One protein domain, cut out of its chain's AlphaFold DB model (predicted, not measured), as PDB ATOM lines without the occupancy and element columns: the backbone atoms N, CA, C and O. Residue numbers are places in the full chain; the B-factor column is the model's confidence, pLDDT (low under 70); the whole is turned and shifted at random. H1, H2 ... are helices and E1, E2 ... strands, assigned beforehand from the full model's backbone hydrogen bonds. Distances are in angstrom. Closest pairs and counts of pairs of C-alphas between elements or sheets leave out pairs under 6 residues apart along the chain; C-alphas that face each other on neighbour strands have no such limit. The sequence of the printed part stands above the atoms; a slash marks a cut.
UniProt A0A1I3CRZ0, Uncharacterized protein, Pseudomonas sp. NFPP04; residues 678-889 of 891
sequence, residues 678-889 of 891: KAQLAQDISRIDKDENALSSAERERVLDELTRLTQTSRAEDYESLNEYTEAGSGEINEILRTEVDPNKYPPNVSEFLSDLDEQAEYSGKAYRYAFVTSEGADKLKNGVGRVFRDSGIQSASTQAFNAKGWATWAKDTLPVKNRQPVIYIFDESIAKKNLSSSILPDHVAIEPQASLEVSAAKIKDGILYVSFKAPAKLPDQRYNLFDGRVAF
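This is residues 678 to 889 of the 891 residues of an uncharacterized protein of Pseudomonas sp. NFPP04 (UniProt A0A1I3CRZ0). A strongly twisted sheet of six strands curls like part of a barrel, with H6 capping one end and a small sheet, E3 and E5, toward the other end, E3 packing on E1. H1 and H7 pack on the outside of the curl, H3, H4 and H5 make a separate helical group, and H2 lies off to one side. The printed part has 212 residues, with eight named helices and eight named strands in the order H1 H2 H3 H4 H5 E1 H6 E2 E3 H7 H8 E4 E5 E6 E7 E8. The large sheet, E1 E4 E7 E6 E2 E8, is mixed, the small one antiparallel, and the class is mixed, helices and strands. The whole is compact, with a radius of gyration of the C-alphas of 16.6 A and spans of 49 by 39 by 36 A.

H1, residues 678 to 688, begins at C-alpha 678 (-21.744, -58.839, -34.174). H2, 697 to 713, is 24.3 A long. H3 is 720 to 727, H4 731 to 739, H5 748 to 758. E1, 767 to 774, is 22.1 A long and bends by 51 degrees at 770. H6 is 775 to 782, E2 788 to 790, E3 795 to 798, H7 801 to 805, H8 808 to 811. E4, 820 to 827, is 21.2 A long; E5 is 844 to 847. E6, 853 to 861, is 21.4 A long and bends by 69 degrees at 856. E7, 864 to 870, is 19.8 A long. E8, 879 to 881, ends at C-alpha 881 (-23.397, -80.112, -42.383).

E1 and E4 are antiparallel, with N 769 and O 825 at 2.9 A. E4 and E7 are parallel, with N 826 and O 867 at 2.8 A. E6 and E7 form an antiparallel hairpin, with N 866 and O 859 at 2.8 A. E6 and E2 are antiparallel, with N 853 and O 789 at 2.8 A. E2 and E8 are parallel, with N 790 and O 880 at 2.8 A. E3 and E5 are antiparallel, with N 797 and O 845 at 2.8 A. H1 is on the large sheet, at a height of 8.4 A, and touches H7, closest at the C-alphas of Ile 688 and Phe 802, 4.2 A. H3 and H5 touch, about perpendicular at 86 degrees, closest at the C-alphas of Ser 721 and Phe 753, 5.1 A. Every O i to N i+4 pair is within hydrogen-bond range in H1 to H6; H7 has 0 of 1, and 1 of 2 O i to N i+3 pairs; H8 is too short for such a pair.

The C-alphas of Ser 696 and Asn 744, the two farthest apart, are 50.7 A apart. The printed part has no cut, and the link E4 to E5 is long, 16 residues. Mean pLDDT of the printed part is 82.1; residues under 70 include 691 to 712 and 806 to 819.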
ATOM      1  N   LYS A 678     -22.587 -58.679 -35.370       83.81
ATOM      2  CA  LYS A 678     -21.744 -58.839 -34.174       83.81
ATOM      3  C   LYS A 678     -22.283 -58.131 -32.924       83.81
ATOM      4  O   LYS A 678     -22.148 -58.672 -31.830       83.81
ATOM      5  N   ALA A 679     -22.850 -56.935 -33.064       81.56
ATOM      6  CA  ALA A 679     -23.501 -56.210 -31.974       81.56
ATOM      7  C   ALA A 679     -24.802 -56.906 -31.553       81.56
ATOM      8  O   ALA A 679     -25.035 -57.067 -30.358       81.56
ATOM      9  N   GLN A 680     -25.582 -57.403 -32.518       86.81
ATOM     10  CA  GLN A 680     -26.775 -58.194 -32.224       86.81
ATOM     11  C   GLN A 680     -26.424 -59.494 -31.489       86.81
ATOM     12  O   GLN A 680     -26.989 -59.776 -30.437       86.81
ATOM     13  N   LEU A 681     -25.402 -60.217 -31.963       91.75
ATOM     14  CA  LEU A 681     -24.892 -61.409 -31.285       91.75
ATOM     15  C   LEU A 681     -24.407 -61.104 -29.858       91.75
ATOM     16  O   LEU A 681     -24.584 -61.920 -28.959       91.75
ATOM     17  N   ALA A 682     -23.802 -59.938 -29.614       89.31
ATOM     18  CA  ALA A 682     -23.390 -59.546 -28.266       89.31
ATOM     19  C   ALA A 682     -24.586 -59.319 -27.325       89.31
ATOM     20  O   ALA A 682     -24.510 -59.700 -26.157       89.31
ATOM     21  N   GLN A 683     -25.682 -58.742 -27.827       88.06
ATOM     22  CA  GLN A 683     -26.925 -58.589 -27.065       88.06
ATOM     23  C   GLN A 683     -27.579 -59.941 -26.781       88.06
ATOM     24  O   GLN A 683     -27.976 -60.194 -25.648       88.06
ATOM     25  N   ASP A 684     -27.637 -60.823 -27.779       90.56
ATOM     26  CA  ASP A 684     -28.219 -62.158 -27.625       90.56
ATOM     27  C   ASP A 684     -27.421 -62.977 -26.592       90.56
ATOM     28  O   ASP A 684     -28.012 -63.563 -25.691       90.56
ATOM     29  N   ILE A 685     -26.080 -62.915 -26.618       91.94
ATOM     30  CA  ILE A 685     -25.223 -63.514 -25.575       91.94
ATOM     31  C   ILE A 685     -25.548 -62.938 -24.191       91.94
ATOM     32  O   ILE A 685     -25.652 -63.690 -23.230       91.94
ATOM     33  N   SER A 686     -25.748 -61.621 -24.073       88.12
ATOM     34  CA  SER A 686     -26.114 -61.007 -22.791       88.12
ATOM     35  C   SER A 686     -27.472 -61.478 -22.269       88.12
ATOM     36  O   SER A 686     -27.647 -61.548 -21.058       88.12
ATOM     37  N   ARG A 687     -28.431 -61.775 -23.155       86.44
ATOM     38  CA  ARG A 687     -29.745 -62.319 -22.778       86.44
ATOM     39  C   ARG A 687     -29.649 -63.790 -22.377       86.44
ATOM     40  O   ARG A 687     -30.272 -64.178 -21.400       86.44
ATOM     41  N   ILE A 688     -28.841 -64.576 -23.090       86.75
ATOM     42  CA  ILE A 688     -28.555 -65.983 -22.765       86.75
ATOM     43  C   ILE A 688     -27.819 -66.112 -21.423       86.75
ATOM     44  O   ILE A 688     -28.005 -67.083 -20.696       86.75
ATOM     45  N   ASP A 689     -26.964 -65.143 -21.093       84.19
ATOM     46  CA  ASP A 689     -26.206 -65.114 -19.841       84.19
ATOM     47  C   ASP A 689     -26.983 -64.505 -18.660       84.19
ATOM     48  O   ASP A 689     -26.468 -64.520 -17.541       84.19
ATOM     49  N   LYS A 690     -28.185 -63.949 -18.883       79.19
ATOM     50  CA  LYS A 690     -28.995 -63.340 -17.820       79.19
ATOM     51  C   LYS A 690     -29.550 -64.435 -16.903       79.19
ATOM     52  O   LYS A 690     -30.126 -65.404 -17.384       79.19
ATOM     53  N   ASP A 691     -29.385 -64.257 -15.593       61.44
ATOM     54  CA  ASP A 691     -30.003 -65.124 -14.585       61.44
ATOM     55  C   ASP A 691     -31.530 -64.936 -14.613       61.44
ATOM     56  O   ASP A 691     -32.023 -63.809 -14.527       61.44
ATOM     57  N   GLU A 692     -32.274 -66.035 -14.743       53.41
ATOM     58  CA  GLU A 692     -33.744 -66.066 -14.730       53.41
ATOM     59  C   GLU A 692     -34.301 -65.442 -13.436       53.41
ATOM     60  O   GLU A 692     -35.283 -64.694 -13.455       53.41
ATOM     61  N   ASN A 693     -33.601 -65.629 -12.311       51.62
ATOM     62  CA  ASN A 693     -33.981 -65.050 -11.020       51.62
ATOM     63  C   ASN A 693     -33.787 -63.526 -10.969       51.62
ATOM     64  O   ASN A 693     -34.393 -62.858 -10.132       51.62
ATOM     65  N   ALA A 694     -33.003 -62.962 -11.891       55.03
ATOM     66  CA  ALA A 694     -32.763 -61.527 -12.023       55.03
ATOM     67  C   ALA A 694     -33.730 -60.831 -13.002       55.03
ATOM     68  O   ALA A 694     -33.557 -59.645 -13.297       55.03
ATOM     69  N   LEU A 695     -34.737 -61.537 -13.537       57.72
ATOM     70  CA  LEU A 695     -35.834 -60.911 -14.280       57.72
ATOM     71  C   LEU A 695     -36.695 -60.058 -13.338       57.72
ATOM     72  O   LEU A 695     -37.084 -60.509 -12.260       57.72
ATOM     73  N   SER A 696     -37.023 -58.838 -13.760       61.94
ATOM     74  CA  SER A 696     -38.022 -58.010 -13.075       61.94
ATOM     75  C   SER A 696     -39.424 -58.613 -13.210       61.94
ATOM     76  O   SER A 696     -39.689 -59.369 -14.144       61.94
ATOM     77  N   SER A 697     -40.355 -58.257 -12.321       48.47
ATOM     78  CA  SER A 697     -41.733 -58.772 -12.364       48.47
ATOM     79  C   SER A 697     -42.412 -58.531 -13.718       48.47
ATOM     80  O   SER A 697     -43.006 -59.448 -14.270       48.47
ATOM     81  N   ALA A 698     -42.217 -57.347 -14.310       53.22
ATOM     82  CA  ALA A 698     -42.749 -57.015 -15.633       53.22
ATOM     83  C   ALA A 698     -42.096 -57.816 -16.775       53.22
ATOM     84  O   ALA A 698     -42.712 -58.033 -17.813       53.22
ATOM     85  N   GLU A 699     -40.834 -58.234 -16.631       56.47
ATOM     86  CA  GLU A 699     -40.196 -59.130 -17.603       56.47
ATOM     87  C   GLU A 699     -40.717 -60.563 -17.461       56.47
ATOM     88  O   GLU A 699     -40.945 -61.213 -18.476       56.47
ATOM     89  N   ARG A 700     -40.946 -61.040 -16.230       56.56
ATOM     90  CA  ARG A 700     -41.520 -62.372 -15.975       56.56
ATOM     91  C   ARG A 700     -42.946 -62.490 -16.504       56.56
ATOM     92  O   ARG A 700     -43.271 -63.492 -17.124       56.56
ATOM     93  N   GLU A 701     -43.758 -61.459 -16.307       51.59
ATOM     94  CA  GLU A 701     -45.133 -61.397 -16.811       51.59
ATOM     95  C   GLU A 701     -45.176 -61.465 -18.343       51.59
ATOM     96  O   GLU A 701     -45.863 -62.308 -18.904       51.59
ATOM     97  N   ARG A 702     -44.334 -60.684 -19.036       61.25
ATOM     98  CA  ARG A 702     -44.239 -60.751 -20.506       61.25
ATOM     99  C   ARG A 702     -43.795 -62.117 -21.019       61.25
ATOM    100  O   ARG A 702     -44.289 -62.563 -22.049       61.25
ATOM    101  N   VAL A 703     -42.844 -62.754 -20.334       61.06
ATOM    102  CA  VAL A 703     -42.411 -64.118 -20.670       61.06
ATOM    103  C   VAL A 703     -43.578 -65.086 -20.488       61.06
ATOM    104  O   VAL A 703     -43.848 -65.880 -21.381       61.06
ATOM    105  N   LEU A 704     -44.314 -64.994 -19.380       50.97
ATOM    106  CA  LEU A 704     -45.465 -65.853 -19.111       50.97
ATOM    107  C   LEU A 704     -46.584 -65.682 -20.149       50.97
ATOM    108  O   LEU A 704     -47.122 -66.682 -20.628       50.97
ATOM    109  N   ASP A 705     -46.894 -64.447 -20.543       55.69
ATOM    110  CA  ASP A 705     -47.870 -64.147 -21.595       55.69
ATOM    111  C   ASP A 705     -47.443 -64.734 -22.944       55.69
ATOM    112  O   ASP A 705     -48.251 -65.324 -23.668       55.69
ATOM    113  N   GLU A 706     -46.159 -64.604 -23.289       64.94
ATOM    114  CA  GLU A 706     -45.612 -65.157 -24.526       64.94
ATOM    115  C   GLU A 706     -45.707 -66.687 -24.549       64.94
ATOM    116  O   GLU A 706     -46.175 -67.248 -25.539       64.94
ATOM    117  N   LEU A 707     -45.316 -67.350 -23.459       62.88
ATOM    118  CA  LEU A 707     -45.394 -68.804 -23.315       62.88
ATOM    119  C   LEU A 707     -46.841 -69.302 -23.356       62.88
ATOM    120  O   LEU A 707     -47.149 -70.249 -24.076       62.88
ATOM    121  N   THR A 708     -47.749 -68.611 -22.668       55.28
ATOM    122  CA  THR A 708     -49.184 -68.926 -22.682       55.28
ATOM    123  C   THR A 708     -49.740 -68.846 -24.099       55.28
ATOM    124  O   THR A 708     -50.421 -69.763 -24.559       55.28
ATOM    125  N   ARG A 709     -49.401 -67.781 -24.834       69.81
ATOM    126  CA  ARG A 709     -49.814 -67.611 -26.230       69.81
ATOM    127  C   ARG A 709     -49.232 -68.697 -27.134       69.81
ATOM    128  O   ARG A 709     -49.933 -69.185 -28.017       69.81
ATOM    129  N   LEU A 710     -47.967 -69.067 -26.946       69.69
ATOM    130  CA  LEU A 710     -47.323 -70.120 -27.731       69.69
ATOM    131  C   LEU A 710     -48.015 -71.469 -27.529       69.69
ATOM    132  O   LEU A 710     -48.361 -72.110 -28.517       69.69
ATOM    133  N   THR A 711     -48.300 -71.860 -26.286       67.25
ATOM    134  CA  THR A 711     -49.014 -73.111 -25.996       67.25
ATOM    135  C   THR A 711     -50.456 -73.078 -26.509       67.25
ATOM    136  O   THR A 711     -50.905 -74.050 -27.100       67.25
ATOM    137  N   GLN A 712     -51.173 -71.955 -26.382       64.25
ATOM    138  CA  GLN A 712     -52.549 -71.822 -26.894       64.25
ATOM    139  C   GLN A 712     -52.658 -71.877 -28.423       64.25
ATOM    140  O   GLN A 712     -53.713 -72.209 -28.955       64.25
ATOM    141  N   THR A 713     -51.597 -71.487 -29.131       75.69
ATOM    142  CA  THR A 713     -51.571 -71.449 -30.604       75.69
ATOM    143  C   THR A 713     -50.857 -72.648 -31.222       75.69
ATOM    144  O   THR A 713     -50.837 -72.783 -32.445       75.69
ATOM    145  N   SER A 714     -50.262 -73.503 -30.393       78.81
ATOM    146  CA  SER A 714     -49.659 -74.761 -30.808       78.81
ATOM    147  C   SER A 714     -50.725 -75.843 -30.898       78.81
ATOM    148  O   SER A 714     -51.666 -75.867 -30.107       78.81
ATOM    149  N   ARG A 715     -50.556 -76.758 -31.851       79.94
ATOM    150  CA  ARG A 715     -51.359 -77.978 -31.950       79.94
ATOM    151  C   ARG A 715     -50.518 -79.217 -31.679       79.94
ATOM    152  O   ARG A 715     -50.977 -80.317 -31.933       79.94
ATOM    153  N   ALA A 716     -49.292 -79.066 -31.181       71.81
ATOM    154  CA  ALA A 716     -48.357 -80.178 -31.045       71.81
ATOM    155  C   ALA A 716     -48.893 -81.300 -30.139       71.81
ATOM    156  O   ALA A 716     -48.633 -82.468 -30.400       71.81
ATOM    157  N   GLU A 717     -49.691 -80.958 -29.124       60.66
ATOM    158  CA  GLU A 717     -50.329 -81.932 -28.226       60.66
ATOM    159  C   GLU A 717     -51.533 -82.658 -28.851       60.66
ATOM    160  O   GLU A 717     -52.001 -83.654 -28.299       60.66
ATOM    161  N   ASP A 718     -52.031 -82.199 -30.002       72.88
ATOM    162  CA  ASP A 718     -53.107 -82.872 -30.735       72.88
ATOM    163  C   ASP A 718     -52.589 -84.088 -31.527       72.88
ATOM    164  O   ASP A 718     -53.385 -84.944 -31.916       72.88
ATOM    165  N   TYR A 719     -51.272 -84.180 -31.757       67.31
ATOM    166  CA  TYR A 719     -50.637 -85.217 -32.575       67.31
ATOM    167  C   TYR A 719     -49.743 -86.117 -31.718       67.31
ATOM    168  O   TYR A 719     -48.773 -85.665 -31.108       67.31
ATOM    169  N   GLU A 720     -50.042 -87.418 -31.703       66.44
ATOM    170  CA  GLU A 720     -49.304 -88.408 -30.908       66.44
ATOM    171  C   GLU A 720     -47.814 -88.450 -31.285       66.44
ATOM    172  O   GLU A 720     -46.962 -88.466 -30.398       66.44
ATOM    173  N   SER A 721     -47.490 -88.344 -32.577       72.88
ATOM    174  CA  SER A 721     -46.110 -88.367 -33.081       72.88
ATOM    175  C   SER A 721     -45.263 -87.174 -32.599       72.88
ATOM    176  O   SER A 721     -44.079 -87.325 -32.276       72.88
ATOM    177  N   LEU A 722     -45.858 -85.978 -32.510       73.69
ATOM    178  CA  LEU A 722     -45.200 -84.772 -32.010       73.69
ATOM    179  C   LEU A 722     -45.072 -84.818 -30.492       73.69
ATOM    180  O   LEU A 722     -44.014 -84.477 -29.962       73.69
ATOM    181  N   ASN A 723     -46.109 -85.298 -29.804       63.12
ATOM    182  CA  ASN A 723     -46.078 -85.486 -28.362       63.12
ATOM    183  C   ASN A 723     -44.963 -86.469 -27.966       63.12
ATOM    184  O   ASN A 723     -44.099 -86.120 -27.162       63.12
ATOM    185  N   GLU A 724     -44.883 -87.634 -28.617       61.19
ATOM    186  CA  GLU A 724     -43.788 -88.595 -28.436       61.19
ATOM    187  C   GLU A 724     -42.419 -87.984 -28.759       61.19
ATOM    188  O   GLU A 724     -41.463 -88.188 -28.016       61.19
ATOM    189  N   TYR A 725     -42.298 -87.173 -29.811       71.50
ATOM    190  CA  TYR A 725     -41.045 -86.479 -30.116       71.50
ATOM    191  C   TYR A 725     -40.626 -85.489 -29.014       71.50
ATOM    192  O   TYR A 725     -39.430 -85.368 -28.713       71.50
ATOM    193  N   THR A 726     -41.586 -84.783 -28.403       63.41
ATOM    194  CA  THR A 726     -41.326 -83.866 -27.281       63.41
ATOM    195  C   THR A 726     -41.030 -84.590 -25.964       63.41
ATOM    196  O   THR A 726     -40.201 -84.110 -25.192       63.41
ATOM    197  N   GLU A 727     -41.638 -85.759 -25.729       53.38
ATOM    198  CA  GLU A 727     -41.550 -86.525 -24.476       53.38
ATOM    199  C   GLU A 727     -40.450 -87.602 -24.489       53.38
ATOM    200  O   GLU A 727     -39.649 -87.687 -23.565       53.38
ATOM    201  N   ALA A 728     -40.367 -88.432 -25.530       48.06
ATOM    202  CA  ALA A 728     -39.374 -89.507 -25.667       48.06
ATOM    203  C   ALA A 728     -38.034 -89.017 -26.253       48.06
ATOM    204  O   ALA A 728     -37.018 -89.715 -26.197       48.06
ATOM    205  N   GLY A 729     -38.016 -87.783 -26.763       58.81
ATOM    206  CA  GLY A 729     -36.840 -87.103 -27.279       58.81
ATOM    207  C   GLY A 729     -36.585 -87.345 -28.768       58.81
ATOM    208  O   GLY A 729     -36.980 -88.333 -29.374       58.81
ATOM    209  N   SER A 730     -35.833 -86.427 -29.375       71.12
ATOM    210  CA  SER A 730     -35.652 -86.372 -30.836       71.12
ATOM    211  C   SER A 730     -34.782 -87.477 -31.460       71.12
ATOM    212  O   SER A 730     -34.493 -87.409 -32.654       71.12
ATOM    213  N   GLY A 731     -34.287 -88.431 -30.666       70.50
ATOM    214  CA  GLY A 731     -33.239 -89.376 -31.063       70.50
ATOM    215  C   GLY A 731     -33.653 -90.286 -32.214       70.50
ATOM    216  O   GLY A 731     -32.966 -90.315 -33.230       70.50
ATOM    217  N   GLU A 732     -34.797 -90.957 -32.077       77.31
ATOM    218  CA  GLU A 732     -35.308 -91.916 -33.064       77.31
ATOM    219  C   GLU A 732     -35.594 -91.246 -34.414       77.31
ATOM    220  O   GLU A 732     -35.097 -91.681 -35.454       77.31
ATOM    221  N   ILE A 733     -36.311 -90.120 -34.392       84.44
ATOM    222  CA  ILE A 733     -36.630 -89.354 -35.598       84.44
ATOM    223  C   ILE A 733     -35.352 -88.814 -36.255       84.44
ATOM    224  O   ILE A 733     -35.122 -89.018 -37.449       84.44
ATOM    225  N   ASN A 734     -34.477 -88.152 -35.491       87.50
ATOM    226  CA  ASN A 734     -33.279 -87.533 -36.057       87.50
ATOM    227  C   ASN A 734     -32.223 -88.545 -36.507       87.50
ATOM    228  O   ASN A 734     -31.436 -88.216 -37.395       87.50
ATOM    229  N   GLU A 735     -32.162 -89.739 -35.917       86.25
ATOM    230  CA  GLU A 735     -31.283 -90.809 -36.390       86.25
ATOM    231  C   GLU A 735     -31.673 -91.227 -37.806       86.25
ATOM    232  O   GLU A 735     -30.821 -91.228 -38.699       86.25
ATOM    233  N   ILE A 736     -32.961 -91.480 -38.046       89.50
ATOM    234  CA  ILE A 736     -33.456 -91.849 -39.374       89.50
ATOM    235  C   ILE A 736     -33.266 -90.703 -40.366       89.50
ATOM    236  O   ILE A 736     -32.657 -90.910 -41.414       89.50
ATOM    237  N   LEU A 737     -33.682 -89.479 -40.023       90.06
ATOM    238  CA  LEU A 737     -33.545 -88.321 -40.916       90.06
ATOM    239  C   LEU A 737     -32.086 -88.036 -41.314       90.06
ATOM    240  O   LEU A 737     -31.818 -87.509 -42.393       90.06
ATOM    241  N   ARG A 738     -31.116 -88.360 -40.451       89.06
ATOM    242  CA  ARG A 738     -29.685 -88.155 -40.725       89.06
ATOM    243  C   ARG A 738     -29.017 -89.329 -41.440       89.06
ATOM    244  O   ARG A 738     -27.918 -89.132 -41.962       89.06
ATOM    245  N   THR A 739     -29.628 -90.514 -41.466       86.81
ATOM    246  CA  THR A 739     -29.029 -91.737 -42.032       86.81
ATOM    247  C   THR A 739     -29.708 -92.222 -43.311       86.81
ATOM    248  O   THR A 739     -29.003 -92.667 -44.217       86.81
ATOM    249  N   GLU A 740     -31.032 -92.102 -43.426       89.06
ATOM    250  CA  GLU A 740     -31.798 -92.452 -44.624       89.06
ATOM    251  C   GLU A 740     -32.047 -91.206 -45.483       89.06
ATOM    252  O   GLU A 740     -32.559 -90.184 -45.026       89.06
ATOM    253  N   VAL A 741     -31.651 -91.290 -46.752       82.12
ATOM    254  CA  VAL A 741     -31.672 -90.160 -47.694       82.12
ATOM    255  C   VAL A 741     -32.908 -90.213 -48.590       82.12
ATOM    256  O   VAL A 741     -33.312 -89.183 -49.114       82.12
ATOM    257  N   ASP A 742     -33.515 -91.392 -48.766       86.69
ATOM    258  CA  ASP A 742     -34.725 -91.582 -49.567       86.69
ATOM    259  C   ASP A 742     -35.982 -91.494 -48.681       86.69
ATOM    260  O   ASP A 742     -36.252 -92.434 -47.926       86.69
ATOM    261  N   PRO A 743     -36.797 -90.423 -48.786       84.25
ATOM    262  CA  PRO A 743     -37.991 -90.262 -47.956       84.25
ATOM    263  C   PRO A 743     -39.019 -91.385 -48.129       84.25
ATOM    264  O   PRO A 743     -39.793 -91.654 -47.219       84.25
ATOM    265  N   ASN A 744     -39.007 -92.101 -49.263       89.31
ATOM    266  CA  ASN A 744     -39.918 -93.229 -49.498       89.31
ATOM    267  C   ASN A 744     -39.590 -94.462 -48.643       89.31
ATOM    268  O   ASN A 744     -40.359 -95.423 -48.623       89.31
ATOM    269  N   LYS A 745     -38.427 -94.467 -47.985       91.19
ATOM    270  CA  LYS A 745     -37.988 -95.530 -47.077       91.19
ATOM    271  C   LYS A 745     -38.121 -95.145 -45.614       91.19
ATOM    272  O   LYS A 745     -37.737 -95.939 -44.754       91.19
ATOM    273  N   TYR A 746     -38.641 -93.954 -45.320       91.56
ATOM    274  CA  TYR A 746     -38.902 -93.571 -43.947       91.56
ATOM    275  C   TYR A 746     -39.903 -94.542 -43.318       91.56
ATOM    276  O   TYR A 746     -40.900 -94.908 -43.947       91.56
ATOM    277  N   PRO A 747     -39.636 -94.999 -42.085       89.31
ATOM    278  CA  PRO A 747     -40.603 -95.789 -41.358       89.31
ATOM    279  C   PRO A 747     -41.872 -94.946 -41.119       89.31
ATOM    280  O   PRO A 747     -41.809 -93.709 -41.143       89.31
ATOM    281  N   PRO A 748     -43.032 -95.594 -40.907       85.75
ATOM    282  CA  PRO A 748     -44.306 -94.897 -40.764       85.75
ATOM    283  C   PRO A 748     -44.285 -93.781 -39.715       85.75
ATOM    284  O   PRO A 748     -44.738 -92.686 -40.019       85.75
ATOM    285  N   ASN A 749     -43.657 -94.011 -38.558       80.88
ATOM    286  CA  ASN A 749     -43.563 -93.026 -37.477       80.88
ATOM    287  C   ASN A 749     -42.805 -91.748 -37.878       80.88
ATOM    288  O   ASN A 749     -43.192 -90.654 -37.486       80.88
ATOM    289  N   VAL A 750     -41.755 -91.854 -38.698       87.62
ATOM    290  CA  VAL A 750     -41.018 -90.678 -39.199       87.62
ATOM    291  C   VAL A 750     -41.831 -89.926 -40.249       87.62
ATOM    292  O   VAL A 750     -41.799 -88.699 -40.286       87.62
ATOM    293  N   SER A 751     -42.567 -90.643 -41.099       89.75
ATOM    294  CA  SER A 751     -43.415 -90.020 -42.124       89.75
ATOM    295  C   SER A 751     -44.616 -89.296 -41.509       89.75
ATOM    296  O   SER A 751     -44.938 -88.189 -41.925       89.75
ATOM    297  N   GLU A 752     -45.237 -89.911 -40.502       87.06
ATOM    298  CA  GLU A 752     -46.329 -89.344 -39.706       87.06
ATOM    299  C   GLU A 752     -45.865 -88.100 -38.947       87.06
ATOM    300  O   GLU A 752     -46.430 -87.030 -39.138       87.06
ATOM    301  N   PHE A 753     -44.741 -88.191 -38.229       89.88
ATOM    302  CA  PHE A 753     -44.137 -87.047 -37.544       89.88
ATOM    303  C   PHE A 753     -43.905 -85.843 -38.468       89.88
ATOM    304  O   PHE A 753     -44.203 -84.708 -38.102       89.88
ATOM    305  N   LEU A 754     -43.357 -86.066 -39.667       92.94
ATOM    306  CA  LEU A 754     -43.111 -84.978 -40.616       92.94
ATOM    307  C   LEU A 754     -44.410 -84.363 -41.153       92.94
ATOM    308  O   LEU A 754     -44.436 -83.160 -41.396       92.94
ATOM    309  N   SER A 755     -45.459 -85.171 -41.335       91.94
ATOM    310  CA  SER A 755     -46.786 -84.686 -41.725       91.94
ATOM    311  C   SER A 755     -47.379 -83.805 -40.629       91.94
ATOM    312  O   SER A 755     -47.783 -82.676 -40.892       91.94
ATOM    313  N   ASP A 756     -47.353 -84.282 -39.388       91.00
ATOM    314  CA  ASP A 756     -47.924 -83.580 -38.240       91.00
ATOM    315  C   ASP A 756     -47.165 -82.282 -37.932       91.00
ATOM    316  O   ASP A 756     -47.763 -81.272 -37.549       91.00
ATOM    317  N   LEU A 757     -45.842 -82.283 -38.138       92.19
ATOM    318  CA  LEU A 757     -44.991 -81.101 -38.013       92.19
ATOM    319  C   LEU A 757     -45.346 -80.015 -39.042       92.19
ATOM    320  O   LEU A 757     -45.306 -78.829 -38.705       92.19
ATOM    321  N   ASP A 758     -45.681 -80.394 -40.278       91.75
ATOM    322  CA  ASP A 758     -46.058 -79.446 -41.335       91.75
ATOM    323  C   ASP A 758     -47.359 -78.701 -40.990       91.75
ATOM    324  O   ASP A 758     -47.486 -77.503 -41.261       91.75
ATOM    325  N   GLU A 759     -48.280 -79.374 -40.290       89.75
ATOM    326  CA  GLU A 759     -49.560 -78.815 -39.835       89.75
ATOM    327  C   GLU A 759     -49.429 -77.793 -38.689       89.75
ATOM    328  O   GLU A 759     -50.401 -77.108 -38.353       89.75
ATOM    329  N   GLN A 760     -48.241 -77.648 -38.094       91.81
ATOM    330  CA  GLN A 760     -48.019 -76.724 -36.983       91.81
ATOM    331  C   GLN A 760     -47.919 -75.264 -37.432       91.81
ATOM    332  O   GLN A 760     -47.426 -74.932 -38.514       91.81
ATOM    333  N   ALA A 761     -48.352 -74.363 -36.547       89.69
ATOM    334  CA  ALA A 761     -48.283 -72.926 -36.774       89.69
ATOM    335  C   ALA A 761     -46.831 -72.432 -36.897       89.69
ATOM    336  O   ALA A 761     -45.927 -72.912 -36.214       89.69
ATOM    337  N   GLU A 762     -46.612 -71.416 -37.731       91.12
ATOM    338  CA  GLU A 762     -45.302 -70.775 -37.864       91.12
ATOM    339  C   GLU A 762     -44.982 -69.881 -36.655       91.12
ATOM    340  O   GLU A 762     -45.813 -69.098 -36.188       91.12
ATOM    341  N   TYR A 763     -43.731 -69.921 -36.207       91.81
ATOM    342  CA  TYR A 763     -43.170 -69.038 -35.194       91.81
ATOM    343  C   TYR A 763     -42.108 -68.106 -35.798       91.81
ATOM    344  O   TYR A 763     -41.040 -68.517 -36.262       91.81
ATOM    345  N   SER A 764     -42.372 -66.802 -35.745       85.38
ATOM    346  CA  SER A 764     -41.560 -65.771 -36.403       85.38
ATOM    347  C   SER A 764     -40.501 -65.111 -35.514       85.38
ATOM    348  O   SER A 764     -39.699 -64.329 -36.017       85.38
ATOM    349  N   GLY A 765     -40.456 -65.417 -34.213       90.00
ATOM    350  CA  GLY A 765     -39.448 -64.865 -33.303       90.00
ATOM    351  C   GLY A 765     -38.085 -65.562 -33.405       90.00
ATOM    352  O   GLY A 765     -37.902 -66.510 -34.175       90.00
ATOM    353  N   LYS A 766     -37.113 -65.110 -32.602       94.25
ATOM    354  CA  LYS A 766     -35.817 -65.795 -32.463       94.25
ATOM    355  C   LYS A 766     -35.956 -67.101 -31.692       94.25
ATOM    356  O   LYS A 766     -36.840 -67.229 -30.845       94.25
ATOM    357  N   ALA A 767     -35.039 -68.031 -31.941       95.06
ATOM    358  CA  ALA A 767     -34.937 -69.271 -31.182       95.06
ATOM    359  C   ALA A 767     -33.482 -69.644 -30.866       95.06
ATOM    360  O   ALA A 767     -32.559 -69.317 -31.618       95.06
ATOM    361  N   TYR A 768     -33.277 -70.352 -29.760       94.00
ATOM    362  CA  TYR A 768     -31.970 -70.629 -29.176       94.00
ATOM    363  C   TYR A 768     -31.810 -72.128 -28.921       94.00
ATOM    364  O   TYR A 768     -32.651 -72.751 -28.277       94.00
ATOM    365  N   ARG A 769     -30.723 -72.729 -29.412       92.31
ATOM    366  CA  ARG A 769     -30.471 -74.173 -29.282       92.31
ATOM    367  C   ARG A 769     -29.066 -74.446 -28.788       92.31
ATOM    368  O   ARG A 769     -28.103 -73.999 -29.404       92.31
ATOM    369  N   TYR A 770     -28.949 -75.253 -27.739       90.75
ATOM    370  CA  TYR A 770     -27.674 -75.841 -27.340       90.75
ATOM    371  C   TYR A 770     -27.372 -77.090 -28.162       90.75
ATOM    372  O   TYR A 770     -28.242 -77.935 -28.367       90.75
ATOM    373  N   ALA A 771     -26.124 -77.242 -28.590       90.06
ATOM    374  CA  ALA A 771     -25.656 -78.419 -29.300       90.06
ATOM    375  C   ALA A 771     -24.173 -78.701 -29.027       90.06
ATOM    376  O   ALA A 771     -23.449 -77.899 -28.432       90.06
ATOM    377  N   PHE A 772     -23.709 -79.853 -29.509       89.94
ATOM    378  CA  PHE A 772     -22.292 -80.176 -29.606       89.94
ATOM    379  C   PHE A 772     -21.904 -80.380 -31.066       89.94
ATOM    380  O   PHE A 772     -22.647 -80.989 -31.829       89.94
ATOM    381  N   VAL A 773     -20.722 -79.896 -31.439       91.31
ATOM    382  CA  VAL A 773     -20.143 -80.046 -32.781       91.31
ATOM    383  C   VAL A 773     -18.757 -80.666 -32.697       91.31
ATOM    384  O   VAL A 773     -18.124 -80.650 -31.637       91.31
ATOM    385  N   THR A 774     -18.260 -81.201 -33.810       91.56
ATOM    386  CA  THR A 774     -16.850 -81.602 -33.889       91.56
ATOM    387  C   THR A 774     -15.954 -80.363 -33.891       91.56
ATOM    388  O   THR A 774     -16.394 -79.265 -34.235       91.56
ATOM    389  N   SER A 775     -14.671 -80.518 -33.561       89.00
ATOM    390  CA  SER A 775     -13.696 -79.421 -33.680       89.00
ATOM    391  C   SER A 775     -13.644 -78.827 -35.096       89.00
ATOM    392  O   SER A 775     -13.601 -77.611 -35.252       89.00
ATOM    393  N   GLU A 776     -13.734 -79.667 -36.132       90.06
ATOM    394  CA  GLU A 776     -13.788 -79.214 -37.530       90.06
ATOM    395  C   GLU A 776     -15.080 -78.439 -37.836       90.06
ATOM    396  O   GLU A 776     -15.041 -77.408 -38.514       90.06
ATOM    397  N   GLY A 777     -16.218 -78.903 -37.310       92.88
ATOM    398  CA  GLY A 777     -17.503 -78.213 -37.413       92.88
ATOM    399  C   GLY A 777     -17.466 -76.845 -36.736       92.88
ATOM    400  O   GLY A 777     -17.827 -75.840 -37.350       92.88
ATOM    401  N   ALA A 778     -16.936 -76.775 -35.513       93.12
ATOM    402  CA  ALA A 778     -16.763 -75.526 -34.779       93.12
ATOM    403  C   ALA A 778     -15.868 -74.529 -35.522       93.12
ATOM    404  O   ALA A 778     -16.224 -73.355 -35.635       93.12
ATOM    405  N   ASP A 779     -14.735 -74.979 -36.066       92.81
ATOM    406  CA  ASP A 779     -13.837 -74.123 -36.840       92.81
ATOM    407  C   ASP A 779     -14.504 -73.606 -38.118       92.81
ATOM    408  O   ASP A 779     -14.327 -72.438 -38.490       92.81
ATOM    409  N   LYS A 780     -15.309 -74.442 -38.781       94.25
ATOM    410  CA  LYS A 780     -16.063 -74.037 -39.972       94.25
ATOM    411  C   LYS A 780     -17.182 -73.056 -39.663       94.25
ATOM    412  O   LYS A 780     -17.359 -72.134 -40.453       94.25
ATOM    413  N   LEU A 781     -17.886 -73.215 -38.545       95.94
ATOM    414  CA  LEU A 781     -18.914 -72.282 -38.078       95.94
ATOM    415  C   LEU A 781     -18.296 -70.945 -37.647       95.94
ATOM    416  O   LEU A 781     -18.714 -69.883 -38.103       95.94
ATOM    417  N   LYS A 782     -17.235 -70.992 -36.835       93.94
ATOM    418  CA  LYS A 782     -16.515 -69.815 -36.327       93.94
ATOM    419  C   LYS A 782     -15.983 -68.925 -37.451       93.94
ATOM    420  O   LYS A 782     -16.079 -67.704 -37.365       93.94
ATOM    421  N   ASN A 783     -15.424 -69.532 -38.497       91.38
ATOM    422  CA  ASN A 783     -14.866 -68.824 -39.652       91.38
ATOM    423  C   ASN A 783     -15.846 -68.763 -40.838       91.38
ATOM    424  O   ASN A 783     -15.442 -68.494 -41.969       91.38
ATOM    425  N   GLY A 784     -17.121 -69.073 -40.593       89.69
ATOM    426  CA  GLY A 784     -18.102 -69.379 -41.624       89.69
ATOM    427  C   GLY A 784     -19.068 -68.261 -41.966       89.69
ATOM    428  O   GLY A 784     -20.058 -68.568 -42.609       89.69
ATOM    429  N   VAL A 785     -18.836 -67.007 -41.561       92.44
ATOM    430  CA  VAL A 785     -19.763 -65.897 -41.866       92.44
ATOM    431  C   VAL A 785     -20.042 -65.829 -43.376       92.44
ATOM    432  O   VAL A 785     -19.108 -65.788 -44.177       92.44
ATOM    433  N   GLY A 786     -21.322 -65.854 -43.753       88.81
ATOM    434  CA  GLY A 786     -21.803 -65.921 -45.138       88.81
ATOM    435  C   GLY A 786     -21.858 -67.330 -45.747       88.81
ATOM    436  O   GLY A 786     -22.352 -67.495 -46.859       88.81
ATOM    437  N   ARG A 787     -21.368 -68.363 -45.053       93.12
ATOM    438  CA  ARG A 787     -21.555 -69.768 -45.446       93.12
ATOM    439  C   ARG A 787     -22.874 -70.286 -44.909       93.12
ATOM    440  O   ARG A 787     -23.320 -69.886 -43.837       93.12
ATOM    441  N   VAL A 788     -23.446 -71.234 -45.638       95.12
ATOM    442  CA  VAL A 788     -24.747 -71.814 -45.324       95.12
ATOM    443  C   VAL A 788     -24.580 -73.243 -44.841       95.12
ATOM    444  O   VAL A 788     -23.911 -74.065 -45.474       95.12
ATOM    445  N   PHE A 789     -25.220 -73.535 -43.724       95.31
ATOM    446  CA  PHE A 789     -25.244 -74.835 -43.087       95.31
ATOM    447  C   PHE A 789     -26.631 -75.462 -43.224       95.31
ATOM    448  O   PHE A 789     -27.608 -74.771 -43.508       95.31
ATOM    449  N   ARG A 790     -26.701 -76.780 -43.054       93.00
ATOM    450  CA  ARG A 790     -27.944 -77.546 -42.970       93.00
ATOM    451  C   ARG A 790     -27.789 -78.725 -42.017       93.00
ATOM    452  O   ARG A 790     -26.688 -79.259 -41.872       93.00
ATOM    453  N   ASP A 791     -28.892 -79.169 -41.437       92.19
ATOM    454  CA  ASP A 791     -29.010 -80.508 -40.864       92.19
ATOM    455  C   ASP A 791     -30.133 -81.258 -41.576       92.19
ATOM    456  O   ASP A 791     -31.098 -80.642 -42.019       92.19
ATOM    457  N   SER A 792     -30.003 -82.577 -41.701       90.69
ATOM    458  CA  SER A 792     -31.119 -83.401 -42.164       90.69
ATOM    459  C   SER A 792     -32.134 -83.672 -41.057       90.69
ATOM    460  O   SER A 792     -33.276 -83.959 -41.369       90.69
ATOM    461  N   GLY A 793     -31.740 -83.570 -39.785       90.94
ATOM    462  CA  GLY A 793     -32.652 -83.678 -38.650       90.94
ATOM    463  C   GLY A 793     -33.329 -82.358 -38.269       90.94
ATOM    464  O   GLY A 793     -32.882 -81.264 -38.626       90.94
ATOM    465  N   ILE A 794     -34.371 -82.481 -37.454       92.25
ATOM    466  CA  ILE A 794     -35.084 -81.387 -36.798       92.25
ATOM    467  C   ILE A 794     -34.196 -80.712 -35.755       92.25
ATOM    468  O   ILE A 794     -33.560 -81.378 -34.925       92.25
ATOM    469  N   GLN A 795     -34.186 -79.375 -35.751       91.94
ATOM    470  CA  GLN A 795     -33.536 -78.609 -34.686       91.94
ATOM    471  C   GLN A 795     -34.567 -78.096 -33.686       91.94
ATOM    472  O   GLN A 795     -35.158 -77.042 -33.892       91.94
ATOM    473  N   SER A 796     -34.728 -78.799 -32.567       90.44
ATOM    474  CA  SER A 796     -35.490 -78.276 -31.427       90.44
ATOM    475  C   SER A 796     -34.765 -77.089 -30.788       90.44
ATOM    476  O   SER A 796     -33.571 -77.173 -30.482       90.44
ATOM    477  N   ALA A 797     -35.467 -75.990 -30.577       91.44
ATOM    478  CA  ALA A 797     -34.937 -74.764 -30.007       91.44
ATOM    479  C   ALA A 797     -35.943 -74.159 -29.022       91.44
ATOM    480  O   ALA A 797     -37.137 -74.440 -29.090       91.44
ATOM    481  N   SER A 798     -35.441 -73.324 -28.121       90.44
ATOM    482  CA  SER A 798     -36.242 -72.557 -27.170       90.44
ATOM    483  C   SER A 798     -36.519 -71.157 -27.718       90.44
ATOM    484  O   SER A 798     -35.629 -70.546 -28.312       90.44
ATOM    485  N   THR A 799     -37.710 -70.606 -27.491       89.38
ATOM    486  CA  THR A 799     -38.000 -69.183 -27.746       89.38
ATOM    487  C   THR A 799     -37.310 -68.257 -26.736       89.38
ATOM    488  O   THR A 799     -37.055 -67.089 -27.031       89.38
ATOM    489  N   GLN A 800     -36.909 -68.787 -25.576       86.94
ATOM    490  CA  GLN A 800     -36.359 -68.034 -24.455       86.94
ATOM    491  C   GLN A 800     -34.827 -68.113 -24.403       86.94
ATOM    492  O   GLN A 800     -34.218 -69.160 -24.184       86.94
ATOM    493  N   ALA A 801     -34.170 -66.962 -24.557       84.88
ATOM    494  CA  ALA A 801     -32.708 -66.872 -24.606       84.88
ATOM    495  C   ALA A 801     -32.025 -67.448 -23.354       84.88
ATOM    496  O   ALA A 801     -31.035 -68.172 -23.465       84.88
ATOM    497  N   PHE A 802     -32.561 -67.151 -22.168       77.81
ATOM    498  CA  PHE A 802     -32.007 -67.598 -20.887       77.81
ATOM    499  C   PHE A 802     -32.118 -69.125 -20.692       77.81
ATOM    500  O   PHE A 802     -31.273 -69.721 -20.024       77.81
ATOM    501  N   ASN A 803     -33.063 -69.792 -21.369       76.06
ATOM    502  CA  ASN A 803     -33.210 -71.250 -21.331       76.06
ATOM    503  C   ASN A 803     -32.162 -71.982 -22.180       76.06
ATOM    504  O   ASN A 803     -31.906 -73.167 -21.956       76.06
ATOM    505  N   ALA A 804     -31.488 -71.293 -23.108       80.12
ATOM    506  CA  ALA A 804     -30.577 -71.911 -24.070       80.12
ATOM    507  C   ALA A 804     -29.491 -72.782 -23.419       80.12
ATOM    508  O   ALA A 804     -29.112 -73.803 -23.981       80.12
ATOM    509  N   LYS A 805     -28.981 -72.424 -22.234       77.62
ATOM    510  CA  LYS A 805     -27.973 -73.235 -21.525       77.62
ATOM    511  C   LYS A 805     -28.565 -74.441 -20.790       77.62
ATOM    512  O   LYS A 805     -27.883 -75.459 -20.688       77.62
ATOM    513  N   GLY A 806     -29.811 -74.360 -20.313       66.12
ATOM    514  CA  GLY A 806     -30.506 -75.469 -19.643       66.12
ATOM    515  C   GLY A 806     -30.707 -76.676 -20.563       66.12
ATOM    516  O   GLY A 806     -30.561 -77.826 -20.147       66.12
ATOM    517  N   TRP A 807     -30.882 -76.412 -21.858       66.56
ATOM    518  CA  TRP A 807     -31.013 -77.421 -22.912       66.56
ATOM    519  C   TRP A 807     -29.732 -78.241 -23.163       66.56
ATOM    520  O   TRP A 807     -29.762 -79.247 -23.872       66.56
ATOM    521  N   ALA A 808     -28.595 -77.878 -22.552       69.12
ATOM    522  CA  ALA A 808     -27.346 -78.627 -22.678       69.12
ATOM    523  C   ALA A 808     -27.469 -80.086 -22.214       69.12
ATOM    524  O   ALA A 808     -26.778 -80.950 -22.755       69.12
ATOM    525  N   THR A 809     -28.330 -80.382 -21.232       63.38
ATOM    526  CA  THR A 809     -28.511 -81.748 -20.713       63.38
ATOM    527  C   THR A 809     -29.062 -82.704 -21.768       63.38
ATOM    528  O   THR A 809     -28.638 -83.852 -21.797       63.38
ATOM    529  N   TRP A 810     -29.884 -82.218 -22.697       62.25
ATOM    530  CA  TRP A 810     -30.470 -83.028 -23.769       62.25
ATOM    531  C   TRP A 810     -29.530 -83.229 -24.962       62.25
ATOM    532  O   TRP A 810     -29.705 -84.141 -25.763       62.25
ATOM    533  N   ALA A 811     -28.488 -82.404 -25.075       63.66
ATOM    534  CA  ALA A 811     -27.487 -82.523 -26.131       63.66
ATOM    535  C   ALA A 811     -26.330 -83.478 -25.768       63.66
ATOM    536  O   ALA A 811     -25.545 -83.835 -26.649       63.66
ATOM    537  N   LYS A 812     -26.186 -83.885 -24.494       60.47
ATOM    538  CA  LYS A 812     -24.978 -84.552 -23.955       60.47
ATOM    539  C   LYS A 812     -24.588 -85.852 -24.665       60.47
ATOM    540  O   LYS A 812     -23.384 -86.110 -24.756       60.47
ATOM    541  N   ASP A 813     -25.558 -86.585 -25.208       60.84
ATOM    542  CA  ASP A 813     -25.360 -87.912 -25.810       60.84
ATOM    543  C   ASP A 813     -25.351 -87.903 -27.349       60.84
ATOM    544  O   ASP A 813     -25.207 -88.943 -27.985       60.84
ATOM    545  N   THR A 814     -25.442 -86.723 -27.976       60.59
ATOM    546  CA  THR A 814     -25.498 -86.596 -29.448       60.59
ATOM    547  C   THR A 814     -24.158 -86.832 -30.155       60.59
ATOM    548  O   THR A 814     -24.140 -87.132 -31.347       60.59
ATOM    549  N   LEU A 815     -23.028 -86.717 -29.444       61.06
ATOM    550  CA  LEU A 815     -21.682 -86.972 -29.970       61.06
ATOM    551  C   LEU A 815     -20.780 -87.635 -28.910       61.06
ATOM    552  O   LEU A 815     -20.867 -87.285 -27.728       61.06
ATOM    553  N   PRO A 816     -19.840 -88.519 -29.311       59.22
ATOM    554  CA  PRO A 816     -18.843 -89.082 -28.402       59.22
ATOM    555  C   PRO A 816     -18.044 -87.992 -27.667       59.22
ATOM    556  O   PRO A 816     -17.645 -86.991 -28.257       59.22
ATOM    557  N   VAL A 817     -17.738 -88.211 -26.381       59.69
ATOM    558  CA  VAL A 817     -17.068 -87.225 -25.497       59.69
ATOM    559  C   VAL A 817     -15.730 -86.717 -26.060       59.69
ATOM    560  O   VAL A 817     -15.320 -85.586 -25.800       59.69
ATOM    561  N   LYS A 818     -15.040 -87.541 -26.853       58.66
ATOM    562  CA  LYS A 818     -13.769 -87.194 -27.488       58.66
ATOM    563  C   LYS A 818     -14.036 -86.300 -28.712       58.66
ATOM    564  O   LYS A 818     -14.566 -86.784 -29.703       58.66
ATOM    565  N   ASN A 819     -13.611 -85.034 -28.645       64.50
ATOM    566  CA  ASN A 819     -13.714 -83.997 -29.696       64.50
ATOM    567  C   ASN A 819     -15.060 -83.251 -29.819       64.50
ATOM    568  O   ASN A 819     -15.329 -82.674 -30.874       64.50
ATOM    569  N   ARG A 820     -15.881 -83.209 -28.760       80.56
ATOM    570  CA  ARG A 820     -17.094 -82.372 -28.729       80.56
ATOM    571  C   ARG A 820     -16.788 -80.939 -28.281       80.56
ATOM    572  O   ARG A 820     -16.175 -80.737 -27.233       80.56
ATOM    573  N   GLN A 821     -17.246 -79.950 -29.041       87.44
ATOM    574  CA  GLN A 821     -17.220 -78.537 -28.669       87.44
ATOM    575  C   GLN A 821     -18.657 -78.033 -28.472       87.44
ATOM    576  O   GLN A 821     -19.481 -78.238 -29.366       87.44
ATOM    577  N   PRO A 822     -18.986 -77.400 -27.330       91.94
ATOM    578  CA  PRO A 822     -20.316 -76.855 -27.106       91.94
ATOM    579  C   PRO A 822     -20.565 -75.634 -27.987       91.94
ATOM    580  O   PRO A 822     -19.702 -74.759 -28.142       91.94
ATOM    581  N   VAL A 823     -21.773 -75.565 -28.532       94.12
ATOM    582  CA  VAL A 823     -22.231 -74.461 -29.363       94.12
ATOM    583  C   VAL A 823     -23.660 -74.070 -28.986       94.12
ATOM    584  O   VAL A 823     -24.472 -74.926 -28.642       94.12
ATOM    585  N   ILE A 824     -23.968 -72.777 -29.052       95.12
ATOM    586  CA  ILE A 824     -25.330 -72.253 -28.983       95.12
ATOM    587  C   ILE A 824     -25.659 -71.614 -30.328       95.12
ATOM    588  O   ILE A 824     -24.995 -70.669 -30.768       95.12
ATOM    589  N   TYR A 825     -26.680 -72.152 -30.981       96.88
ATOM    590  CA  TYR A 825     -27.246 -71.619 -32.208       96.88
ATOM    591  C   TYR A 825     -28.334 -70.608 -31.874       96.88
ATOM    592  O   TYR A 825     -29.193 -70.873 -31.035       96.88
ATOM    593  N   ILE A 826     -28.286 -69.460 -32.540       97.75
ATOM    594  CA  ILE A 826     -29.291 -68.403 -32.466       97.75
ATOM    595  C   ILE A 826     -29.908 -68.304 -33.855       97.75
ATOM    596  O   ILE A 826     -29.268 -67.814 -34.787       97.75
ATOM    597  N   PHE A 827     -31.126 -68.805 -33.996       97.06
ATOM    598  CA  PHE A 827     -31.905 -68.708 -35.220       97.06
ATOM    599  C   PHE A 827     -32.668 -67.392 -35.194       97.06
ATOM    600  O   PHE A 827     -33.441 -67.151 -34.264       97.06
ATOM    601  N   ASP A 828     -32.415 -66.524 -36.169       94.06
ATOM    602  CA  ASP A 828     -33.110 -65.247 -36.252       94.06
ATOM    603  C   ASP A 828     -34.543 -65.388 -36.803       94.06
ATOM    604  O   ASP A 828     -35.020 -66.473 -37.156       94.06
ATOM    605  N   GLU A 829     -35.236 -64.259 -36.854       93.81
ATOM    606  CA  GLU A 829     -36.631 -64.131 -37.264       93.81
ATOM    607  C   GLU A 829     -36.871 -64.528 -38.732       93.81
ATOM    608  O   GLU A 829     -38.002 -64.812 -39.120       93.81
ATOM    609  N   SER A 830     -35.823 -64.566 -39.564       93.06
ATOM    610  CA  SER A 830     -35.938 -64.888 -40.991       93.06
ATOM    611  C   SER A 830     -35.990 -66.388 -41.286       93.06
ATOM    612  O   SER A 830     -36.348 -66.780 -42.395       93.06
ATOM    613  N   ILE A 831     -35.630 -67.235 -40.319       94.06
ATOM    614  CA  ILE A 831     -35.626 -68.694 -40.469       94.06
ATOM    615  C   ILE A 831     -37.020 -69.234 -40.140       94.06
ATOM    616  O   ILE A 831     -37.552 -68.938 -39.073       94.06
ATOM    617  N   ALA A 832     -37.603 -70.042 -41.029       91.88
ATOM    618  CA  ALA A 832     -38.883 -70.706 -40.772       91.88
ATOM    619  C   ALA A 832     -38.771 -71.664 -39.577       91.88
ATOM    620  O   ALA A 832     -37.769 -72.375 -39.427       91.88
ATOM    621  N   LYS A 833     -39.771 -71.628 -38.696       94.75
ATOM    622  CA  LYS A 833     -39.799 -72.383 -37.442       94.75
ATOM    623  C   LYS A 833     -41.238 -72.786 -37.158       94.75
ATOM    624  O   LYS A 833     -42.113 -71.930 -37.182       94.75
ATOM    625  N   LYS A 834     -41.459 -74.045 -36.809       95.56
ATOM    626  CA  LYS A 834     -42.757 -74.563 -36.374       95.56
ATOM    627  C   LYS A 834     -42.912 -74.410 -34.864       95.56
ATOM    628  O   LYS A 834     -41.960 -74.655 -34.117       95.56
ATOM    629  N   ASN A 835     -44.092 -73.992 -34.423       93.56
ATOM    630  CA  ASN A 835     -44.468 -73.944 -33.018       93.56
ATOM    631  C   ASN A 835     -44.735 -75.370 -32.521       93.56
ATOM    632  O   ASN A 835     -45.678 -76.006 -32.980       93.56
ATOM    633  N   LEU A 836     -43.889 -75.862 -31.615       87.19
ATOM    634  CA  LEU A 836     -44.053 -77.158 -30.955       87.19
ATOM    635  C   LEU A 836     -44.327 -76.998 -29.458       87.19
ATOM    636  O   LEU A 836     -44.143 -77.943 -28.694       87.19
ATOM    637  N   SER A 837     -44.747 -75.805 -29.029       81.69
ATOM    638  CA  SER A 837     -44.985 -75.536 -27.621       81.69
ATOM    639  C   SER A 837     -46.052 -76.476 -27.082       81.69
ATOM    640  O   SER A 837     -47.116 -76.638 -27.675       81.69
ATOM    641  N   SER A 838     -45.770 -77.083 -25.943       67.19
ATOM    642  CA  SER A 838     -46.696 -77.959 -25.233       67.19
ATOM    643  C   SER A 838     -46.840 -77.491 -23.790       67.19
ATOM    644  O   SER A 838     -46.153 -76.573 -23.336       67.19
ATOM    645  N   SER A 839     -47.741 -78.113 -23.047       51.44
ATOM    646  CA  SER A 839     -47.852 -77.942 -21.603       51.44
ATOM    647  C   SER A 839     -46.581 -78.388 -20.865       51.44
ATOM    648  O   SER A 839     -46.293 -77.883 -19.782       51.44
ATOM    649  N   ILE A 840     -45.790 -79.283 -21.468       53.03
ATOM    650  CA  ILE A 840     -44.528 -79.798 -20.918       53.03
ATOM    651  C   ILE A 840     -43.337 -78.918 -21.334       53.03
ATOM    652  O   ILE A 840     -42.419 -78.712 -20.539       53.03
ATOM    653  N   LEU A 841     -43.347 -78.381 -22.560       67.75
ATOM    654  CA  LEU A 841     -42.302 -77.508 -23.103       67.75
ATOM    655  C   LEU A 841     -42.920 -76.261 -23.755       67.75
ATOM    656  O   LEU A 841     -43.060 -76.200 -24.978       67.75
ATOM    657  N   PRO A 842     -43.289 -75.239 -22.967       68.12
ATOM    658  CA  PRO A 842     -44.058 -74.099 -23.467       68.12
ATOM    659  C   PRO A 842     -43.253 -73.155 -24.370       68.12
ATOM    660  O   PRO A 842     -43.824 -72.328 -25.080       68.12
ATOM    661  N   ASP A 843     -41.926 -73.272 -24.383       82.06
ATOM    662  CA  ASP A 843     -41.020 -72.473 -25.209       82.06
ATOM    663  C   ASP A 843     -40.464 -73.234 -26.423       82.06
ATOM    664  O   ASP A 843     -39.521 -72.756 -27.058       82.06
ATOM    665  N   HIS A 844     -40.995 -74.418 -26.748       89.25
ATOM    666  CA  HIS A 844     -40.421 -75.294 -27.768       89.25
ATOM    667  C   HIS A 844     -40.843 -74.909 -29.188       89.25
ATOM    668  O   HIS A 844     -42.011 -74.886 -29.554       89.25
ATOM    669  N   VAL A 845     -39.851 -74.672 -30.039       93.38
ATOM    670  CA  VAL A 845     -40.025 -74.530 -31.487       93.38
ATOM    671  C   VAL A 845     -39.069 -75.451 -32.237       93.38
ATOM    672  O   VAL A 845     -38.021 -75.849 -31.720       93.38
ATOM    673  N   ALA A 846     -39.402 -75.791 -33.477       94.00
ATOM    674  CA  ALA A 846     -38.578 -76.641 -34.327       94.00
ATOM    675  C   ALA A 846     -38.188 -75.946 -35.627       94.00
ATOM    676  O   ALA A 846     -39.022 -75.369 -36.317       94.00
ATOM    677  N   ILE A 847     -36.909 -76.049 -35.987       95.44
ATOM    678  CA  ILE A 847     -36.438 -75.755 -37.339       95.44
ATOM    679  C   ILE A 847     -36.533 -77.056 -38.133       95.44
ATOM    680  O   ILE A 847     -36.038 -78.100 -37.690       95.44
ATOM    681  N   GLU A 848     -37.151 -76.964 -39.301       91.62
ATOM    682  CA  GLU A 848     -37.422 -78.084 -40.196       91.62
ATOM    683  C   GLU A 848     -36.151 -78.754 -40.753       91.62
ATOM    684  O   GLU A 848     -35.066 -78.149 -40.779       91.62
ATOM    685  N   PRO A 849     -36.269 -80.000 -41.255       91.25
ATOM    686  CA  PRO A 849     -35.188 -80.680 -41.951       91.25
ATOM    687  C   PRO A 849     -34.691 -79.852 -43.138       91.25
ATOM    688  O   PRO A 849     -35.460 -79.206 -43.842       91.25
ATOM    689  N   GLN A 850     -33.394 -79.922 -43.424       89.88
ATOM    690  CA  GLN A 850     -32.767 -79.291 -44.592       89.88
ATOM    691  C   GLN A 850     -32.836 -77.754 -44.633       89.88
ATOM    692  O   GLN A 850     -32.417 -77.162 -45.642       89.88
ATOM    693  N   ALA A 851     -33.284 -77.103 -43.553       92.25
ATOM    694  CA  ALA A 851     -33.290 -75.652 -43.440       92.25
ATOM    695  C   ALA A 851     -31.905 -75.077 -43.765       92.25
ATOM    696  O   ALA A 851     -30.865 -75.588 -43.336       92.25
ATOM    697  N   SER A 852     -31.888 -74.016 -44.572       93.62
ATOM    698  CA  SER A 852     -30.650 -73.370 -45.002       93.62
ATOM    699  C   SER A 852     -30.295 -72.244 -44.036       93.62
ATOM    700  O   SER A 852     -31.035 -71.274 -43.909       93.62
ATOM    701  N   LEU A 853     -29.154 -72.385 -43.365       95.81
ATOM    702  CA  LEU A 853     -28.746 -71.560 -42.229       95.81
ATOM    703  C   LEU A 853     -27.468 -70.781 -42.570       95.81
ATOM    704  O   LEU A 853     -26.365 -71.318 -42.465       95.81
ATOM    705  N   GLU A 854     -27.581 -69.524 -43.005       96.19
ATOM    706  CA  GLU A 854     -26.421 -68.664 -43.284       96.19
ATOM    707  C   GLU A 854     -25.854 -68.088 -41.983       96.19
ATOM    708  O   GLU A 854     -26.569 -67.422 -41.238       96.19
ATOM    709  N   VAL A 855     -24.561 -68.290 -41.713       96.75
ATOM    710  CA  VAL A 855     -23.911 -67.704 -40.530       96.75
ATOM    711  C   VAL A 855     -23.832 -66.186 -40.690       96.75
ATOM    712  O   VAL A 855     -23.119 -65.678 -41.559       96.75
ATOM    713  N   SER A 856     -24.505 -65.445 -39.816       94.12
ATOM    714  CA  SER A 856     -24.478 -63.979 -39.788       94.12
ATOM    715  C   SER A 856     -23.354 -63.449 -38.884       94.12
ATOM    716  O   SER A 856     -22.693 -62.460 -39.211       94.12
ATOM    717  N   ALA A 857     -23.092 -64.129 -37.767       95.88
ATOM    718  CA  ALA A 857     -22.018 -63.816 -36.832       95.88
ATOM    719  C   ALA A 857     -21.650 -65.041 -35.984       95.88
ATOM    720  O   ALA A 857     -22.489 -65.892 -35.702       95.88
ATOM    721  N   ALA A 858     -20.399 -65.097 -35.525       95.12
ATOM    722  CA  ALA A 858     -19.942 -66.109 -34.580       95.12
ATOM    723  C   ALA A 858     -18.994 -65.502 -33.536       95.12
ATOM    724  O   ALA A 858     -18.209 -64.597 -33.843       95.12
ATOM    725  N   LYS A 859     -19.056 -65.995 -32.296       94.62
ATOM    726  CA  LYS A 859     -18.203 -65.551 -31.184       94.62
ATOM    727  C   LYS A 859     -17.994 -66.682 -30.186       94.62
ATOM    728  O   LYS A 859     -18.933 -67.388 -29.862       94.62
ATOM    729  N   ILE A 860     -16.780 -66.828 -29.659       93.12
ATOM    730  CA  ILE A 860     -16.518 -67.726 -28.526       93.12
ATOM    731  C   ILE A 860     -16.519 -66.897 -27.242       93.12
ATOM    732  O   ILE A 860     -15.866 -65.852 -27.189       93.12
ATOM    733  N   LYS A 861     -17.239 -67.363 -26.220       91.00
ATOM    734  CA  LYS A 861     -17.248 -66.796 -24.866       91.00
ATOM    735  C   LYS A 861     -17.416 -67.938 -23.859       91.00
ATOM    736  O   LYS A 861     -18.213 -68.837 -24.097       91.00
ATOM    737  N   ASP A 862     -16.628 -67.932 -22.786       88.06
ATOM    738  CA  ASP A 862     -16.698 -68.917 -21.691       88.06
ATOM    739  C   ASP A 862     -16.647 -70.387 -22.158       88.06
ATOM    740  O   ASP A 862     -17.333 -71.263 -21.642       88.06
ATOM    741  N   GLY A 863     -15.835 -70.659 -23.187       87.81
ATOM    742  CA  GLY A 863     -15.669 -72.001 -23.759       87.81
ATOM    743  C   GLY A 863     -16.805 -72.473 -24.675       87.81
ATOM    744  O   GLY A 863     -16.684 -73.548 -25.257       87.81
ATOM    745  N   ILE A 864     -17.862 -71.674 -24.861       92.38
ATOM    746  CA  ILE A 864     -19.000 -71.965 -25.745       92.38
ATOM    747  C   ILE A 864     -18.871 -71.145 -27.034       92.38
ATOM    748  O   ILE A 864     -18.559 -69.949 -27.006       92.38
ATOM    749  N   LEU A 865     -19.094 -71.787 -28.183       95.94
ATOM    750  CA  LEU A 865     -19.231 -71.099 -29.466       95.94
ATOM    751  C   LEU A 865     -20.679 -70.611 -29.626       95.94
ATOM    752  O   LEU A 865     -21.606 -71.398 -29.555       95.94
ATOM    753  N   TYR A 866     -20.891 -69.329 -29.875       97.06
ATOM    754  CA  TYR A 866     -22.197 -68.759 -30.195       97.06
ATOM    755  C   TYR A 866     -22.235 -68.456 -31.686       97.06
ATOM    756  O   TYR A 866     -21.325 -67.793 -32.195       97.06
ATOM    757  N   VAL A 867     -23.264 -68.936 -32.380       97.44
ATOM    758  CA  VAL A 867     -23.426 -68.761 -33.827       97.44
ATOM    759  C   VAL A 867     -24.822 -68.231 -34.103       97.44
ATOM    760  O   VAL A 867     -25.805 -68.880 -33.759       97.44
ATOM    761  N   SER A 868     -24.907 -67.058 -34.723       97.31
ATOM    762  CA  SER A 868     -26.168 -66.516 -35.218       97.31
ATOM    763  C   SER A 868     -26.357 -66.905 -36.677       97.31
ATOM    764  O   SER A 868     -25.428 -66.797 -37.486       97.31
ATOM    765  N   PHE A 869     -27.562 -67.364 -36.990       97.38
ATOM    766  CA  PHE A 869     -27.987 -67.754 -38.320       97.38
ATOM    767  C   PHE A 869     -29.137 -66.884 -38.799       97.38
ATOM    768  O   PHE A 869     -29.980 -66.467 -38.008       97.38
ATOM    769  N   LYS A 870     -29.176 -66.698 -40.115       94.81
ATOM    770  CA  LYS A 870     -30.290 -66.116 -40.859       94.81
ATOM    771  C   LYS A 870     -30.619 -66.976 -42.077       94.81
ATOM    772  O   LYS A 870     -29.777 -67.765 -42.523       94.81
ATOM    773  N   ALA A 871     -31.799 -66.799 -42.654       92.56
ATOM    774  CA  ALA A 871     -32.119 -67.380 -43.947       92.56
ATOM    775  C   ALA A 871     -31.241 -66.737 -45.043       92.56
ATOM    776  O   ALA A 871     -31.087 -65.509 -45.075       92.56
ATOM    777  N   PRO A 872     -30.636 -67.529 -45.945       90.62
ATOM    778  CA  PRO A 872     -29.821 -66.981 -47.015       90.62
ATOM    779  C   PRO A 872     -30.687 -66.250 -48.041       90.62
ATOM    780  O   PRO A 872     -31.715 -66.757 -48.483       90.62
ATOM    781  N   ALA A 873     -30.226 -65.085 -48.503       82.19
ATOM    782  CA  ALA A 873     -30.935 -64.313 -49.531       82.19
ATOM    783  C   ALA A 873     -31.000 -65.036 -50.892       82.19
ATOM    784  O   ALA A 873     -31.858 -64.740 -51.723       82.19
ATOM    785  N   LYS A 874     -30.064 -65.963 -51.139       81.38
ATOM    786  CA  LYS A 874     -30.030 -66.860 -52.299       81.38
ATOM    787  C   LYS A 874     -29.491 -68.213 -51.861       81.38
ATOM    788  O   LYS A 874     -28.541 -68.265 -51.083       81.38
ATOM    789  N   LEU A 875     -30.059 -69.292 -52.396       77.44
ATOM    790  CA  LEU A 875     -29.523 -70.627 -52.153       77.44
ATOM    791  C   LEU A 875     -28.069 -70.701 -52.658       77.44
ATOM    792  O   LEU A 875     -27.791 -70.262 -53.775       77.44
ATOM    793  N   PRO A 876     -27.139 -71.214 -51.840       81.25
ATOM    794  CA  PRO A 876     -25.728 -71.290 -52.190       81.25
ATOM    795  C   PRO A 876     -25.452 -72.506 -53.080       81.25
ATOM    796  O   PRO A 876     -26.123 -73.535 -52.972       81.25
ATOM    797  N   ASP A 877     -24.371 -72.444 -53.853       77.12
ATOM    798  CA  ASP A 877     -23.877 -73.602 -54.614       77.12
ATOM    799  C   ASP A 877     -23.398 -74.741 -53.695       77.12
ATOM    800  O   ASP A 877     -23.343 -75.905 -54.086       77.12
ATOM    801  N   GLN A 878     -23.040 -74.407 -52.451       86.06
ATOM    802  CA  GLN A 878     -22.492 -75.335 -51.476       86.06
ATOM    803  C   GLN A 878     -23.096 -75.105 -50.089       86.06
ATOM    804  O   GLN A 878     -23.078 -73.989 -49.568       86.06
ATOM    805  N   ARG A 879     -23.571 -76.188 -49.465       91.19
ATOM    806  CA  ARG A 879     -24.010 -76.218 -48.063       91.19
ATOM    807  C   ARG A 879     -23.080 -77.102 -47.233       91.19
ATOM    808  O   ARG A 879     -22.450 -78.023 -47.755       91.19
ATOM    809  N   TYR A 880     -22.987 -76.824 -45.939       93.75
ATOM    810  CA  TYR A 880     -22.182 -77.595 -44.988       93.75
ATOM    811  C   TYR A 880     -23.080 -78.288 -43.963       93.75
ATOM    812  O   TYR A 880     -24.121 -77.756 -43.595       93.75
ATOM    813  N   ASN A 881     -22.695 -79.470 -43.490       93.19
ATOM    814  CA  ASN A 881     -23.397 -80.112 -42.383       93.19
ATOM    815  C   ASN A 881     -23.213 -79.277 -41.104       93.19
ATOM    816  O   ASN A 881     -22.105 -78.827 -40.808       93.19
ATOM    817  N   LEU A 882     -24.299 -79.064 -40.362       93.31
ATOM    818  CA  LEU A 882     -24.343 -78.194 -39.188       93.31
ATOM    819  C   LEU A 882     -23.415 -78.654 -38.048       93.31
ATOM    820  O   LEU A 882     -22.924 -77.812 -37.303       93.31
ATOM    821  N   PHE A 883     -23.136 -79.957 -37.925       90.31
ATOM    822  CA  PHE A 883     -22.422 -80.530 -36.778       90.31
ATOM    823  C   PHE A 883     -20.955 -80.875 -37.032       90.31
ATOM    824  O   PHE A 883     -20.124 -80.710 -36.137       90.31
ATOM    825  N   ASP A 884     -20.617 -81.356 -38.228       89.88
ATOM    826  CA  ASP A 884     -19.236 -81.722 -38.576       89.88
ATOM    827  C   ASP A 884     -18.605 -80.799 -39.629       89.88
ATOM    828  O   ASP A 884     -17.405 -80.871 -39.900       89.88
ATOM    829  N   GLY A 885     -19.405 -79.908 -40.219       89.69
ATOM    830  CA  GLY A 885     -18.970 -78.961 -41.231       89.69
ATOM    831  C   GLY A 885     -18.536 -79.606 -42.551       89.69
ATOM    832  O   GLY A 885     -18.001 -78.909 -43.418       89.69
ATOM    833  N   ARG A 886     -18.723 -80.911 -42.771       91.56
ATOM    834  CA  ARG A 886     -18.440 -81.542 -44.068       91.56
ATOM    835  C   ARG A 886     -19.316 -80.932 -45.151       91.56
ATOM    836  O   ARG A 886     -20.373 -80.368 -44.879       91.56
ATOM    837  N   VAL A 887     -18.839 -80.993 -46.391       89.38
ATOM    838  CA  VAL A 887     -19.647 -80.550 -47.530       89.38
ATOM    839  C   VAL A 887     -20.871 -81.444 -47.587       89.38
ATOM    840  O   VAL A 887     -20.746 -82.657 -47.738       89.38
ATOM    841  N   ALA A 888     -22.038 -80.842 -47.422       79.88
ATOM    842  CA  ALA A 888     -23.284 -81.554 -47.530       79.88
ATOM    843  C   ALA A 888     -23.606 -81.615 -49.027       79.88
ATOM    844  O   ALA A 888     -23.894 -80.581 -49.632       79.88
ATOM    845  N   PHE A 889     -23.460 -82.794 -49.639       59.25
ATOM    846  CA  PHE A 889     -23.725 -82.984 -51.068       59.25
ATOM    847  C   PHE A 889     -25.128 -82.448 -51.430       59.25
ATOM    848  O   PHE A 889     -26.048 -82.598 -50.613       59.25
TER     849      PHE A 889